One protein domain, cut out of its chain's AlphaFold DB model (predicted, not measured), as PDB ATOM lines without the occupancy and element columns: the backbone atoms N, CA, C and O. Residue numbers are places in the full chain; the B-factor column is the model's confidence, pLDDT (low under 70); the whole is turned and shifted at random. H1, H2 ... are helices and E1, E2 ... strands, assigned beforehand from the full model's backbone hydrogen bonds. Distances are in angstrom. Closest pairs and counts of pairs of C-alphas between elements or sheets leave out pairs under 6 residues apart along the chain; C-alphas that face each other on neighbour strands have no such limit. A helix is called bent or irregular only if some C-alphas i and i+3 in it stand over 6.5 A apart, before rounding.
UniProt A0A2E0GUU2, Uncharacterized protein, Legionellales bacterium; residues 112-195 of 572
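What this domain is: This is residues 112 to 195 of the 572 residues of an uncharacterized protein of Legionellales bacterium (UniProt A0A2E0GUU2). Two small sheets sit toward opposite ends of an elongated body: a three-stranded sheet, E4, E1 and E5, at one end and the hairpin E2 and E3 at the other. The short helix H1 lies near the middle, and the longer helix H2 has its later residues, 165 to 171, near the hairpin, while residues 172 to 186 lead back from there to the three-stranded sheet. The printed part has 84 residues, with two named helices and five named strands in the order E1 E2 E3 E4 H1 H2 E5; the class is mixed, helices and strands, with under half of the residues in named elements. Both sheets are antiparallel, ordered E4 - E1 - E5 and E2 - E3. The whole is compact, with a radius of gyration of the C-alphas of 12.9 A, and spans 41 by 23 by 23 A.

Where its parts are: Find C-alpha 112 at (293.555, 237.622, 138.507), where E1, residues 112 to 114, begins. Beside it look for E4, residues 139 to 143, 13.7 A long, and E5, residues 187 to 190, 9.7 A long and ending at C-alpha 190 (293.086, 237.405, 144.931). The other sheet is E2, residues 118 to 120, with E3, residues 126 to 128. H1 covers residues 152 to 156. H2, residues 159 to 171, runs 19.2 A to C-alpha 171 at (285.966, 235.276, 115.738); it is irregular, with C-alphas 160 and 163 8.0 A apart.

How they stand to each other: Start at the inner strand E1, antiparallel to E5 at 169 degrees, where N 112 and O 189 are 2.9 A apart, within hydrogen-bond range. E4 is antiparallel to E1 at 135 degrees, and across this pair N 140 of E4 and O 113 of E1 are 3.0 A apart, also within hydrogen-bond range. E4, H1 H2 and E5 form a split strand-helix-strand unit, two strands running the same way with helices between them in the chain and E1 between them in the sheet; its crossover is right-handed. Neither H1 nor H2 is on this sheet. In the hairpin E2 and E3, N 127 and O 119 are 2.8 A apart. The closest C-alphas of E3 and H1, Phe 128 and Pro 152, are 7.5 A apart; those of E2 and H2, Ala 118 and Ile 168, 7.2 A. H1 and H2 touch only at the corner, H2 with residues 161 to 165 alone; their closest C-alphas, Ile 156 and Lys 165, are 6.0 A apart. Every O i to N i+4 pair in H1 is within hydrogen-bond range, and 7 of 9 in H2.

The domain as a whole: Look from C-alpha 123 to C-alpha 193, the two farthest apart, at 42.2 A. The printed part has no cut, and its long link is H2 to E5. Residues 158 to 163, of which 159 to 163 belong to H2, stand free. The mean pLDDT of the printed part is 72.8; 38 residues are under 70, among them 130 to 139 and 180 to 195.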
ATOM      1  N   LEU A 112     293.670 238.307 139.788       65.56
ATOM      2  CA  LEU A 112     293.555 237.622 138.507       65.56
ATOM      3  C   LEU A 112     292.112 237.750 138.039       65.56
ATOM      4  O   LEU A 112     291.196 237.272 138.711       65.56
ATOM      5  N   HIS A 113     291.934 238.389 136.890       69.31
ATOM      6  CA  HIS A 113     290.660 238.533 136.207       69.31
ATOM      7  C   HIS A 113     290.610 237.545 135.043       69.31
ATOM      8  O   HIS A 113     291.542 237.456 134.241       69.31
ATOM      9  N   LYS A 114     289.508 236.799 134.948       72.81
ATOM     10  CA  LYS A 114     289.175 235.990 133.769       72.81
ATOM     11  C   LYS A 114     288.082 236.683 132.977       72.81
ATOM     12  O   LYS A 114     287.047 237.024 133.553       72.81
ATOM     13  N   TRP A 115     288.311 236.872 131.680       76.06
ATOM     14  CA  TRP A 115     287.294 237.414 130.782       76.06
ATOM     15  C   TRP A 115     286.064 236.499 130.753       76.06
ATOM     16  O   TRP A 115     286.230 235.279 130.697       76.06
ATOM     17  N   PRO A 116     284.834 237.026 130.782       74.62
ATOM     18  CA  PRO A 116     283.670 236.211 130.463       74.62
ATOM     19  C   PRO A 116     283.722 235.761 128.996       74.62
ATOM     20  O   PRO A 116     284.410 236.368 128.173       74.62
ATOM     21  N   GLU A 117     282.983 234.712 128.649       80.44
ATOM     22  CA  GLU A 117     282.840 234.298 127.252       80.44
ATOM     23  C   GLU A 117     282.060 235.366 126.466       80.44
ATOM     24  O   GLU A 117     280.994 235.819 126.902       80.44
ATOM     25  N   ALA A 118     282.603 235.777 125.318       84.94
ATOM     26  CA  ALA A 118     281.931 236.682 124.394       84.94
ATOM     27  C   ALA A 118     280.951 235.896 123.513       84.94
ATOM     28  O   ALA A 118     281.289 234.836 122.990       84.94
ATOM     29  N   ARG A 119     279.731 236.409 123.350       86.06
ATOM     30  CA  ARG A 119     278.672 235.801 122.531       86.06
ATOM     31  C   ARG A 119     277.905 236.874 121.772       86.06
ATOM     32  O   ARG A 119     277.961 238.044 122.137       86.06
ATOM     33  N   LEU A 120     277.152 236.472 120.753       90.50
ATOM     34  CA  LEU A 120     276.204 237.355 120.073       90.50
ATOM     35  C   LEU A 120     274.846 237.329 120.778       90.50
ATOM     36  O   LEU A 120     274.330 236.260 121.113       90.50
ATOM     37  N   ASP A 121     274.262 238.502 121.012       88.62
ATOM     38  CA  ASP A 121     272.881 238.623 121.467       88.62
ATOM     39  C   ASP A 121     271.896 238.361 120.311       88.62
ATOM     40  O   ASP A 121     272.275 238.170 119.155       88.62
ATOM     41  N   LYS A 122     270.593 238.380 120.607       91.38
ATOM     42  CA  LYS A 122     269.535 238.190 119.596       91.38
ATOM     43  C   LYS A 122     269.522 239.250 118.479       91.38
ATOM     44  O   LYS A 122     268.750 239.111 117.535       91.38
ATOM     45  N   HIS A 123     270.307 240.316 118.612       91.75
ATOM     46  CA  HIS A 123     270.454 241.394 117.638       91.75
ATOM     47  C   HIS A 123     271.798 241.330 116.895       91.75
ATOM     48  O   HIS A 123     272.100 242.246 116.139       91.75
ATOM     49  N   GLY A 124     272.601 240.280 117.098       90.69
ATOM     50  CA  GLY A 124     273.912 240.136 116.463       90.69
ATOM     51  C   GLY A 124     275.009 241.004 117.085       90.69
ATOM     52  O   GLY A 124     276.038 241.220 116.454       90.69
ATOM     53  N   ARG A 125     274.813 241.516 118.306       92.81
ATOM     54  CA  ARG A 125     275.810 242.339 119.010       92.81
ATOM     55  C   ARG A 125     276.596 241.502 120.006       92.81
ATOM     56  O   ARG A 125     276.026 240.662 120.699       92.81
ATOM     57  N   ILE A 126     277.887 241.776 120.136       89.56
ATOM     58  CA  ILE A 126     278.783 241.091 121.064       89.56
ATOM     59  C   ILE A 126     278.455 241.506 122.498       89.56
ATOM     60  O   ILE A 126     278.406 242.690 122.822       89.56
ATOM     61  N   TYR A 127     278.267 240.540 123.385       87.25
ATOM     62  CA  TYR A 127     278.126 240.768 124.816       87.25
ATOM     63  C   TYR A 127     278.878 239.700 125.606       87.25
ATOM     64  O   TYR A 127     279.148 238.604 125.118       87.25
ATOM     65  N   PHE A 128     279.197 240.018 126.857       84.25
ATOM     66  CA  PHE A 128     279.798 239.070 127.786       84.25
ATOM     67  C   PHE A 128     278.706 238.337 128.571       84.25
ATOM     68  O   PHE A 128     277.924 238.959 129.294       84.25
ATOM     69  N   ALA A 129     278.633 237.012 128.431       72.25
ATOM     70  CA  ALA A 129     277.627 236.209 129.120       72.25
ATOM     71  C   ALA A 129     277.956 236.093 130.619       72.25
ATOM     72  O   ALA A 129     279.015 235.595 130.997       72.25
ATOM     73  N   SER A 130     277.041 236.529 131.489       62.00
ATOM     74  CA  SER A 130     277.310 236.668 132.928       62.00
ATOM     75  C   SER A 130     277.355 235.345 133.710       62.00
ATOM     76  O   SER A 130     277.885 235.327 134.816       62.00
ATOM     77  N   ASN A 131     276.810 234.241 133.174       54.59
ATOM     78  CA  ASN A 131     276.452 233.069 133.996       54.59
ATOM     79  C   ASN A 131     276.991 231.708 133.502       54.59
ATOM     80  O   ASN A 131     276.696 230.693 134.130       54.59
ATOM     81  N   GLN A 132     277.756 231.632 132.406       50.69
ATOM     82  CA  GLN A 132     278.297 230.352 131.920       50.69
ATOM     83  C   GLN A 132     279.826 230.380 131.866       50.69
ATOM     84  O   GLN A 132     280.441 230.930 130.961       50.69
ATOM     85  N   MET A 133     280.430 229.782 132.896       51.91
ATOM     86  CA  MET A 133     281.871 229.629 133.077       51.91
ATOM     87  C   MET A 133     282.414 228.419 132.311       51.91
ATOM     88  O   MET A 133     282.740 227.426 132.947       51.91
ATOM     89  N   TYR A 134     282.576 228.469 130.992       47.53
ATOM     90  CA  TYR A 134     283.425 227.474 130.324       47.53
ATOM     91  C   TYR A 134     284.136 228.103 129.117       47.53
ATOM     92  O   TYR A 134     283.476 228.481 128.162       47.53
ATOM     93  N   ARG A 135     285.483 228.138 129.167       48.12
ATOM     94  CA  ARG A 135     286.435 228.362 128.046       48.12
ATOM     95  C   ARG A 135     286.949 229.772 127.715       48.12
ATOM     96  O   ARG A 135     287.238 230.033 126.553       48.12
ATOM     97  N   SER A 136     287.179 230.662 128.682       52.25
ATOM     98  CA  SER A 136     288.148 231.741 128.415       52.25
ATOM     99  C   SER A 136     289.519 231.381 128.996       52.25
ATOM    100  O   SER A 136     289.679 231.192 130.205       52.25
ATOM    101  N   ASP A 137     290.514 231.276 128.114       55.94
ATOM    102  CA  ASP A 137     291.921 231.074 128.491       55.94
ATOM    103  C   ASP A 137     292.620 232.409 128.812       55.94
ATOM    104  O   ASP A 137     293.756 232.452 129.284       55.94
ATOM    105  N   PHE A 138     291.928 233.531 128.596       61.66
ATOM    106  CA  PHE A 138     292.479 234.868 128.776       61.66
ATOM    107  C   PHE A 138     292.368 235.315 130.237       61.66
ATOM    108  O   PHE A 138     291.331 235.803 130.699       61.66
ATOM    109  N   THR A 139     293.478 235.157 130.957       65.56
ATOM    110  CA  THR A 139     293.703 235.709 132.296       65.56
ATOM    111  C   THR A 139     294.549 236.972 132.214       65.56
ATOM    112  O   THR A 139     295.480 237.055 131.416       65.56
ATOM    113  N   PHE A 140     294.248 237.966 133.046       70.19
ATOM    114  CA  PHE A 140     295.058 239.178 133.159       70.19
ATOM    115  C   PHE A 140     295.035 239.723 134.591       70.19
ATOM    116  O   PHE A 140     294.153 239.385 135.382       70.19
ATOM    117  N   ARG A 141     296.035 240.539 134.941       69.12
ATOM    118  CA  ARG A 141     296.187 241.120 136.282       69.12
ATOM    119  C   ARG A 141     295.723 242.571 136.289       69.12
ATOM    120  O   ARG A 141     296.103 243.336 135.406       69.12
ATOM    121  N   LEU A 142     294.961 242.951 137.310       67.56
ATOM    122  CA  LEU A 142     294.685 244.350 137.637       67.56
ATOM    123  C   LEU A 142     295.108 244.646 139.081       67.56
ATOM    124  O   LEU A 142     295.175 243.743 139.921       67.56
ATOM    125  N   ASN A 143     295.409 245.915 139.361       63.81
ATOM    126  CA  ASN A 143     295.709 246.376 140.715       63.81
ATOM    127  C   ASN A 143     294.443 246.401 141.594       63.81
ATOM    128  O   ASN A 143     293.317 246.386 141.097       63.81
ATOM    129  N   GLU A 144     294.627 246.468 142.912       61.19
ATOM    130  CA  GLU A 144     293.538 246.434 143.901       61.19
ATOM    131  C   GLU A 144     292.464 247.516 143.684       61.19
ATOM    132  O   GLU A 144     291.279 247.270 143.908       61.19
ATOM    133  N   LYS A 145     292.846 248.681 143.141       60.41
ATOM    134  CA  LYS A 145     291.915 249.780 142.827       60.41
ATOM    135  C   LYS A 145     290.873 249.410 141.765       60.41
ATOM    136  O   LYS A 145     289.801 250.000 141.745       60.41
ATOM    137  N   ALA A 146     291.149 248.429 140.909       60.62
ATOM    138  CA  ALA A 146     290.243 248.018 139.839       60.62
ATOM    139  C   ALA A 146     289.195 246.966 140.264       60.62
ATOM    140  O   ALA A 146     288.374 246.549 139.446       60.62
ATOM    141  N   ARG A 147     289.211 246.526 141.532       58.53
ATOM    142  CA  ARG A 147     288.404 245.404 142.049       58.53
ATOM    143  C   ARG A 147     286.889 245.598 141.914       58.53
ATOM    144  O   ARG A 147     286.172 244.610 141.769       58.53
ATOM    145  N   HIS A 148     286.396 246.834 141.992       56.72
ATOM    146  CA  HIS A 148     284.967 247.091 142.203       56.72
ATOM    147  C   HIS A 148     284.266 247.916 141.117       56.72
ATOM    148  O   HIS A 148     283.041 247.979 141.137       56.72
ATOM    149  N   GLU A 149     284.987 248.500 140.156       55.53
ATOM    150  CA  GLU A 149     284.418 249.601 139.354       55.53
ATOM    151  C   GLU A 149     284.481 249.429 137.835       55.53
ATOM    152  O   GLU A 149     283.994 250.296 137.111       55.53
ATOM    153  N   ILE A 150     285.028 248.327 137.309       66.44
ATOM    154  CA  ILE A 150     285.225 248.212 135.858       66.44
ATOM    155  C   ILE A 150     284.343 247.121 135.255       66.44
ATOM    156  O   ILE A 150     284.560 245.928 135.465       66.44
ATOM    157  N   SER A 151     283.355 247.545 134.463       73.69
ATOM    158  CA  SER A 151     282.602 246.654 133.577       73.69
ATOM    159  C   SER A 151     283.555 246.013 132.558       73.69
ATOM    160  O   SER A 151     284.362 246.733 131.959       73.69
ATOM    161  N   PRO A 152     283.458 244.698 132.285       73.81
ATOM    162  CA  PRO A 152     284.239 244.056 131.231       73.81
ATOM    163  C   PRO A 152     284.107 244.757 129.876       73.81
ATOM    164  O   PRO A 152     285.089 244.884 129.151       73.81
ATOM    165  N   VAL A 153     282.922 245.290 129.566       75.88
ATOM    166  CA  VAL A 153     282.691 246.054 128.331       75.88
ATOM    167  C   VAL A 153     283.492 247.361 128.340       75.88
ATOM    168  O   VAL A 153     284.108 247.716 127.346       75.88
ATOM    169  N   THR A 154     283.585 248.062 129.467       79.62
ATOM    170  CA  THR A 154     284.436 249.260 129.554       79.62
ATOM    171  C   THR A 154     285.913 248.906 129.383       79.62
ATOM    172  O   THR A 154     286.644 249.601 128.681       79.62
ATOM    173  N   LEU A 155     286.354 247.801 129.987       79.56
ATOM    174  CA  LEU A 155     287.754 247.393 129.953       79.56
ATOM    175  C   LEU A 155     288.184 246.902 128.556       79.56
ATOM    176  O   LEU A 155     289.274 247.253 128.108       79.56
ATOM    177  N   ILE A 156     287.340 246.141 127.842       84.81
ATOM    178  CA  ILE A 156     287.687 245.581 126.518       84.81
ATOM    179  C   ILE A 156     287.815 246.678 125.452       84.81
ATOM    180  O   ILE A 156     288.528 246.512 124.469       84.81
ATOM    181  N   HIS A 157     287.163 247.822 125.674       85.06
ATOM    182  CA  HIS A 157     287.269 249.008 124.830       85.06
ATOM    183  C   HIS A 157     288.493 249.887 125.141       85.06
ATOM    184  O   HIS A 157     288.738 250.842 124.406       85.06
ATOM    185  N   SER A 158     289.263 249.592 126.193       83.75
ATOM    186  CA  SER A 158     290.509 250.315 126.469       83.75
ATOM    187  C   SER A 158     291.619 249.932 125.487       83.75
ATOM    188  O   SER A 158     291.674 248.799 124.998       83.75
ATOM    189  N   ASP A 159     292.557 250.855 125.257       81.81
ATOM    190  CA  ASP A 159     293.706 250.631 124.368       81.81
ATOM    191  C   ASP A 159     294.515 249.383 124.751       81.81
ATOM    192  O   ASP A 159     295.006 248.659 123.883       81.81
ATOM    193  N   THR A 160     294.579 249.078 126.050       78.31
ATOM    194  CA  THR A 160     295.263 247.904 126.608       78.31
ATOM    195  C   THR A 160     294.755 246.585 126.022       78.31
ATOM    196  O   THR A 160     295.547 245.670 125.797       78.31
ATOM    197  N   PHE A 161     293.452 246.472 125.744       83.94
ATOM    198  CA  PHE A 161     292.824 245.226 125.284       83.94
ATOM    199  C   PHE A 161     292.369 245.264 123.824       83.94
ATOM    200  O   PHE A 161     291.702 244.335 123.365       83.94
ATOM    201  N   LYS A 162     292.799 246.273 123.055       87.44
ATOM    202  CA  LYS A 162     292.429 246.455 121.645       87.44
ATOM    203  C   LYS A 162     292.629 245.198 120.792       87.44
ATOM    204  O   LYS A 162     291.719 244.800 120.076       87.44
ATOM    205  N   LYS A 163     293.775 244.519 120.918       87.00
ATOM    206  CA  LYS A 163     294.058 243.284 120.158       87.00
ATOM    207  C   LYS A 163     293.107 242.138 120.505       87.00
ATOM    208  O   LYS A 163     292.727 241.367 119.631       87.00
ATOM    209  N   LEU A 164     292.737 242.006 121.781       84.75
ATOM    210  CA  LEU A 164     291.779 240.988 122.215       84.75
ATOM    211  C   LEU A 164     290.379 241.317 121.690       84.75
ATOM    212  O   LEU A 164     289.691 240.423 121.209       84.75
ATOM    213  N   LYS A 165     289.992 242.597 121.725       89.19
ATOM    214  CA  LYS A 165     288.739 243.085 121.144       89.19
ATOM    215  C   LYS A 165     288.646 242.754 119.655       89.19
ATOM    216  O   LYS A 165     287.681 242.124 119.246       89.19
ATOM    217  N   GLU A 166     289.666 243.119 118.879       90.81
ATOM    218  CA  GLU A 166     289.744 242.848 117.435       90.81
ATOM    219  C   GLU A 166     289.665 241.346 117.140       90.81
ATOM    220  O   GLU A 166     288.958 240.929 116.226       90.81
ATOM    221  N   LYS A 167     290.335 240.520 117.954       89.06
ATOM    222  CA  LYS A 167     290.262 239.062 117.838       89.06
ATOM    223  C   LYS A 167     288.844 238.535 118.086       89.06
ATOM    224  O   LYS A 167     288.373 237.711 117.313       89.06
ATOM    225  N   ILE A 168     288.157 239.013 119.126       88.69
ATOM    226  CA  ILE A 168     286.773 238.610 119.429       88.69
ATOM    227  C   ILE A 168     285.818 239.057 118.314       88.69
ATOM    228  O   ILE A 168     284.969 238.278 117.886       88.69
ATOM    229  N   GLU A 169     285.968 240.290 117.827       92.44
ATOM    230  CA  GLU A 169     285.178 240.830 116.712       92.44
ATOM    231  C   GLU A 169     285.350 239.993 115.439       92.44
ATOM    232  O   GLU A 169     284.381 239.725 114.732       92.44
ATOM    233  N   GLN A 170     286.576 239.533 115.181       91.94
ATOM    234  CA  GLN A 170     286.881 238.645 114.067       91.94
ATOM    235  C   GLN A 170     286.307 237.233 114.262       91.94
ATOM    236  O   GLN A 170     285.748 236.676 113.322       91.94
ATOM    237  N   GLU A 171     286.443 236.639 115.451       90.50
ATOM    238  CA  GLU A 171     285.966 235.276 115.738       90.50
ATOM    239  C   GLU A 171     284.436 235.164 115.718       90.50
ATOM    240  O   GLU A 171     283.904 234.124 115.332       90.50
ATOM    241  N   LEU A 172     283.731 236.225 116.120       90.94
ATOM    242  CA  LEU A 172     282.267 236.266 116.155       90.94
ATOM    243  C   LEU A 172     281.636 236.922 114.920       90.94
ATOM    244  O   LEU A 172     280.412 237.005 114.862       90.94
ATOM    245  N   ASP A 173     282.446 237.392 113.968       94.88
ATOM    246  CA  ASP A 173     282.011 238.136 112.776       94.88
ATOM    247  C   ASP A 173     281.033 239.285 113.104       94.88
ATOM    248  O   ASP A 173     279.969 239.447 112.507       94.88
ATOM    249  N   ALA A 174     281.377 240.086 114.117       93.06
ATOM    250  CA  ALA A 174     280.555 241.197 114.588       93.06
ATOM    251  C   ALA A 174     281.421 242.357 115.093       93.06
ATOM    252  O   ALA A 174     282.509 242.154 115.619       93.06
ATOM    253  N   LYS A 175     280.938 243.598 114.950       91.31
ATOM    254  CA  LYS A 175     281.656 244.814 115.404       91.31
ATOM    255  C   LYS A 175     280.911 245.621 116.461       91.31
ATOM    256  O   LYS A 175     281.497 246.476 117.122       91.31
ATOM    257  N   GLU A 176     279.614 245.383 116.604       92.19
ATOM    258  CA  GLU A 176     278.785 246.097 117.568       92.19
ATOM    259  C   GLU A 176     278.792 245.373 118.909       92.19
ATOM    260  O   GLU A 176     278.553 244.171 118.964       92.19
ATOM    261  N   TRP A 177     279.029 246.109 119.994       89.81
ATOM    262  CA  TRP A 177     279.016 245.583 121.357       89.81
ATOM    263  C   TRP A 177     277.741 246.027 122.078       89.81
ATOM    264  O   TRP A 177     277.371 247.202 122.055       89.81
ATOM    265  N   ALA A 178     277.049 245.094 122.729       86.25
ATOM    266  CA  ALA A 178     275.873 245.395 123.525       86.25
ATOM    267  C   ALA A 178     276.290 246.101 124.824       86.25
ATOM    268  O   ALA A 178     277.087 245.587 125.607       86.25
ATOM    269  N   VAL A 179     275.689 247.261 125.097       72.00
ATOM    270  CA  VAL A 179     275.924 248.060 126.316       72.00
ATOM    271  C   VAL A 179     275.138 247.495 127.510       72.00
ATOM    272  O   VAL A 179     274.588 248.241 128.317       72.00
ATOM    273  N   SER A 180     274.971 246.173 127.607       59.84
ATOM    274  CA  SER A 180     274.136 245.612 128.668       59.84
ATOM    275  C   SER A 180     274.771 245.897 130.032       59.84
ATOM    276  O   SER A 180     275.876 245.451 130.333       59.84
ATOM    277  N   GLY A 181     274.043 246.643 130.874       53.75
ATOM    278  CA  GLY A 181     274.380 246.971 132.267       53.75
ATOM    279  C   GLY A 181     274.351 245.769 133.215       53.75
ATOM    280  O   GLY A 181     274.040 245.911 134.394       53.75
ATOM    281  N   GLY A 182     274.629 244.572 132.698       52.91
ATOM    282  CA  GLY A 182     274.827 243.385 133.504       52.91
ATOM    283  C   GLY A 182     276.156 243.516 134.226       52.91
ATOM    284  O   GLY A 182     277.200 243.678 133.596       52.91
ATOM    285  N   SER A 183     276.114 243.427 135.547       53.44
ATOM    286  CA  SER A 183     277.263 243.288 136.433       53.44
ATOM    287  C   SER A 183     277.961 241.943 136.190       53.44
ATOM    288  O   SER A 183     277.959 241.053 137.040       53.44
ATOM    289  N   GLY A 184     278.512 241.754 134.989       55.47
ATOM    290  CA  GLY A 184     279.393 240.648 134.657       55.47
ATOM    291  C   GLY A 184     280.660 240.824 135.470       55.47
ATOM    292  O   GLY A 184     281.621 241.433 135.016       55.47
ATOM    293  N   HIS A 185     280.633 240.379 136.720       59.81
ATOM    294  CA  HIS A 185     281.800 240.435 137.572       59.81
ATOM    295  C   HIS A 185     282.859 239.527 136.953       59.81
ATOM    296  O   HIS A 185     282.592 238.366 136.635       59.81
ATOM    297  N   PHE A 186     284.071 240.049 136.776       65.31
ATOM    298  CA  PHE A 186     285.218 239.186 136.545       65.31
ATOM    299  C   PHE A 186     285.250 238.118 137.642       65.31
ATOM    300  O   PHE A 186     284.956 238.407 138.807       65.31
ATOM    301  N   ARG A 187     285.652 236.888 137.306       60.50
ATOM    302  CA  ARG A 187     286.084 235.979 138.367       60.50
ATOM    303  C   ARG A 187     287.379 236.551 138.911       60.50
ATOM    304  O   ARG A 187     288.397 236.522 138.227       60.50
ATOM    305  N   ILE A 188     287.277 237.102 140.106       61.03
ATOM    306  CA  ILE A 188     288.368 237.724 140.825       61.03
ATOM    307  C   ILE A 188     288.942 236.666 141.758       61.03
ATOM    308  O   ILE A 188     288.278 236.219 142.695       61.03
ATOM    309  N   THR A 189     290.173 236.251 141.499       61.34
ATOM    310  CA  THR A 189     290.949 235.473 142.464       61.34
ATOM    311  C   THR A 189     292.054 236.376 142.977       61.34
ATOM    312  O   THR A 189     292.873 236.865 142.201       61.34
ATOM    313  N   HIS A 190     292.011 236.674 144.276       56.06
ATOM    314  CA  HIS A 190     293.086 237.405 144.931       56.06
ATOM    315  C   HIS A 190     294.337 236.542 144.866       56.06
ATOM    316  O   HIS A 190     294.285 235.368 145.223       56.06
ATOM    317  N   THR A 191     295.425 237.110 144.362       59.66
ATOM    318  CA  THR A 191     296.668 236.355 144.202       59.66
ATOM    319  C   THR A 191     297.343 236.098 145.540       59.66
ATOM    320  O   THR A 191     298.040 235.114 145.642       59.66
ATOM    321  N   TYR A 192     297.149 236.937 146.568       54.81
ATOM    322  CA  TYR A 192     297.889 236.848 147.844       54.81
ATOM    323  C   TYR A 192     299.421 236.800 147.661       54.81
ATOM    324  O   TYR A 192     300.133 236.316 148.532       54.81
ATOM    325  N   GLY A 193     299.939 237.273 146.520       53.00
ATOM    326  CA  GLY A 193     301.344 237.089 146.139       53.00
ATOM    327  C   GLY A 193     301.696 235.696 145.587       53.00
ATOM    328  O   GLY A 193     302.843 235.476 145.210       53.00
ATOM    329  N   GLU A 194     300.743 234.764 145.485       47.00
ATOM    330  CA  GLU A 194     300.898 233.433 144.882       47.00
ATOM    331  C   GLU A 194     301.088 233.545 143.360       47.00
ATOM    332  O   GLU A 194     300.272 234.133 142.638       47.00
ATOM    333  N   CYS A 195     302.188 232.984 142.847       53.00
ATOM    334  CA  CYS A 195     302.396 232.891 141.406       53.00
ATOM    335  C   CYS A 195     301.473 231.827 140.801       53.00
ATOM    336  O   CYS A 195     301.145 230.812 141.413       53.00
TER     337      CYS A 195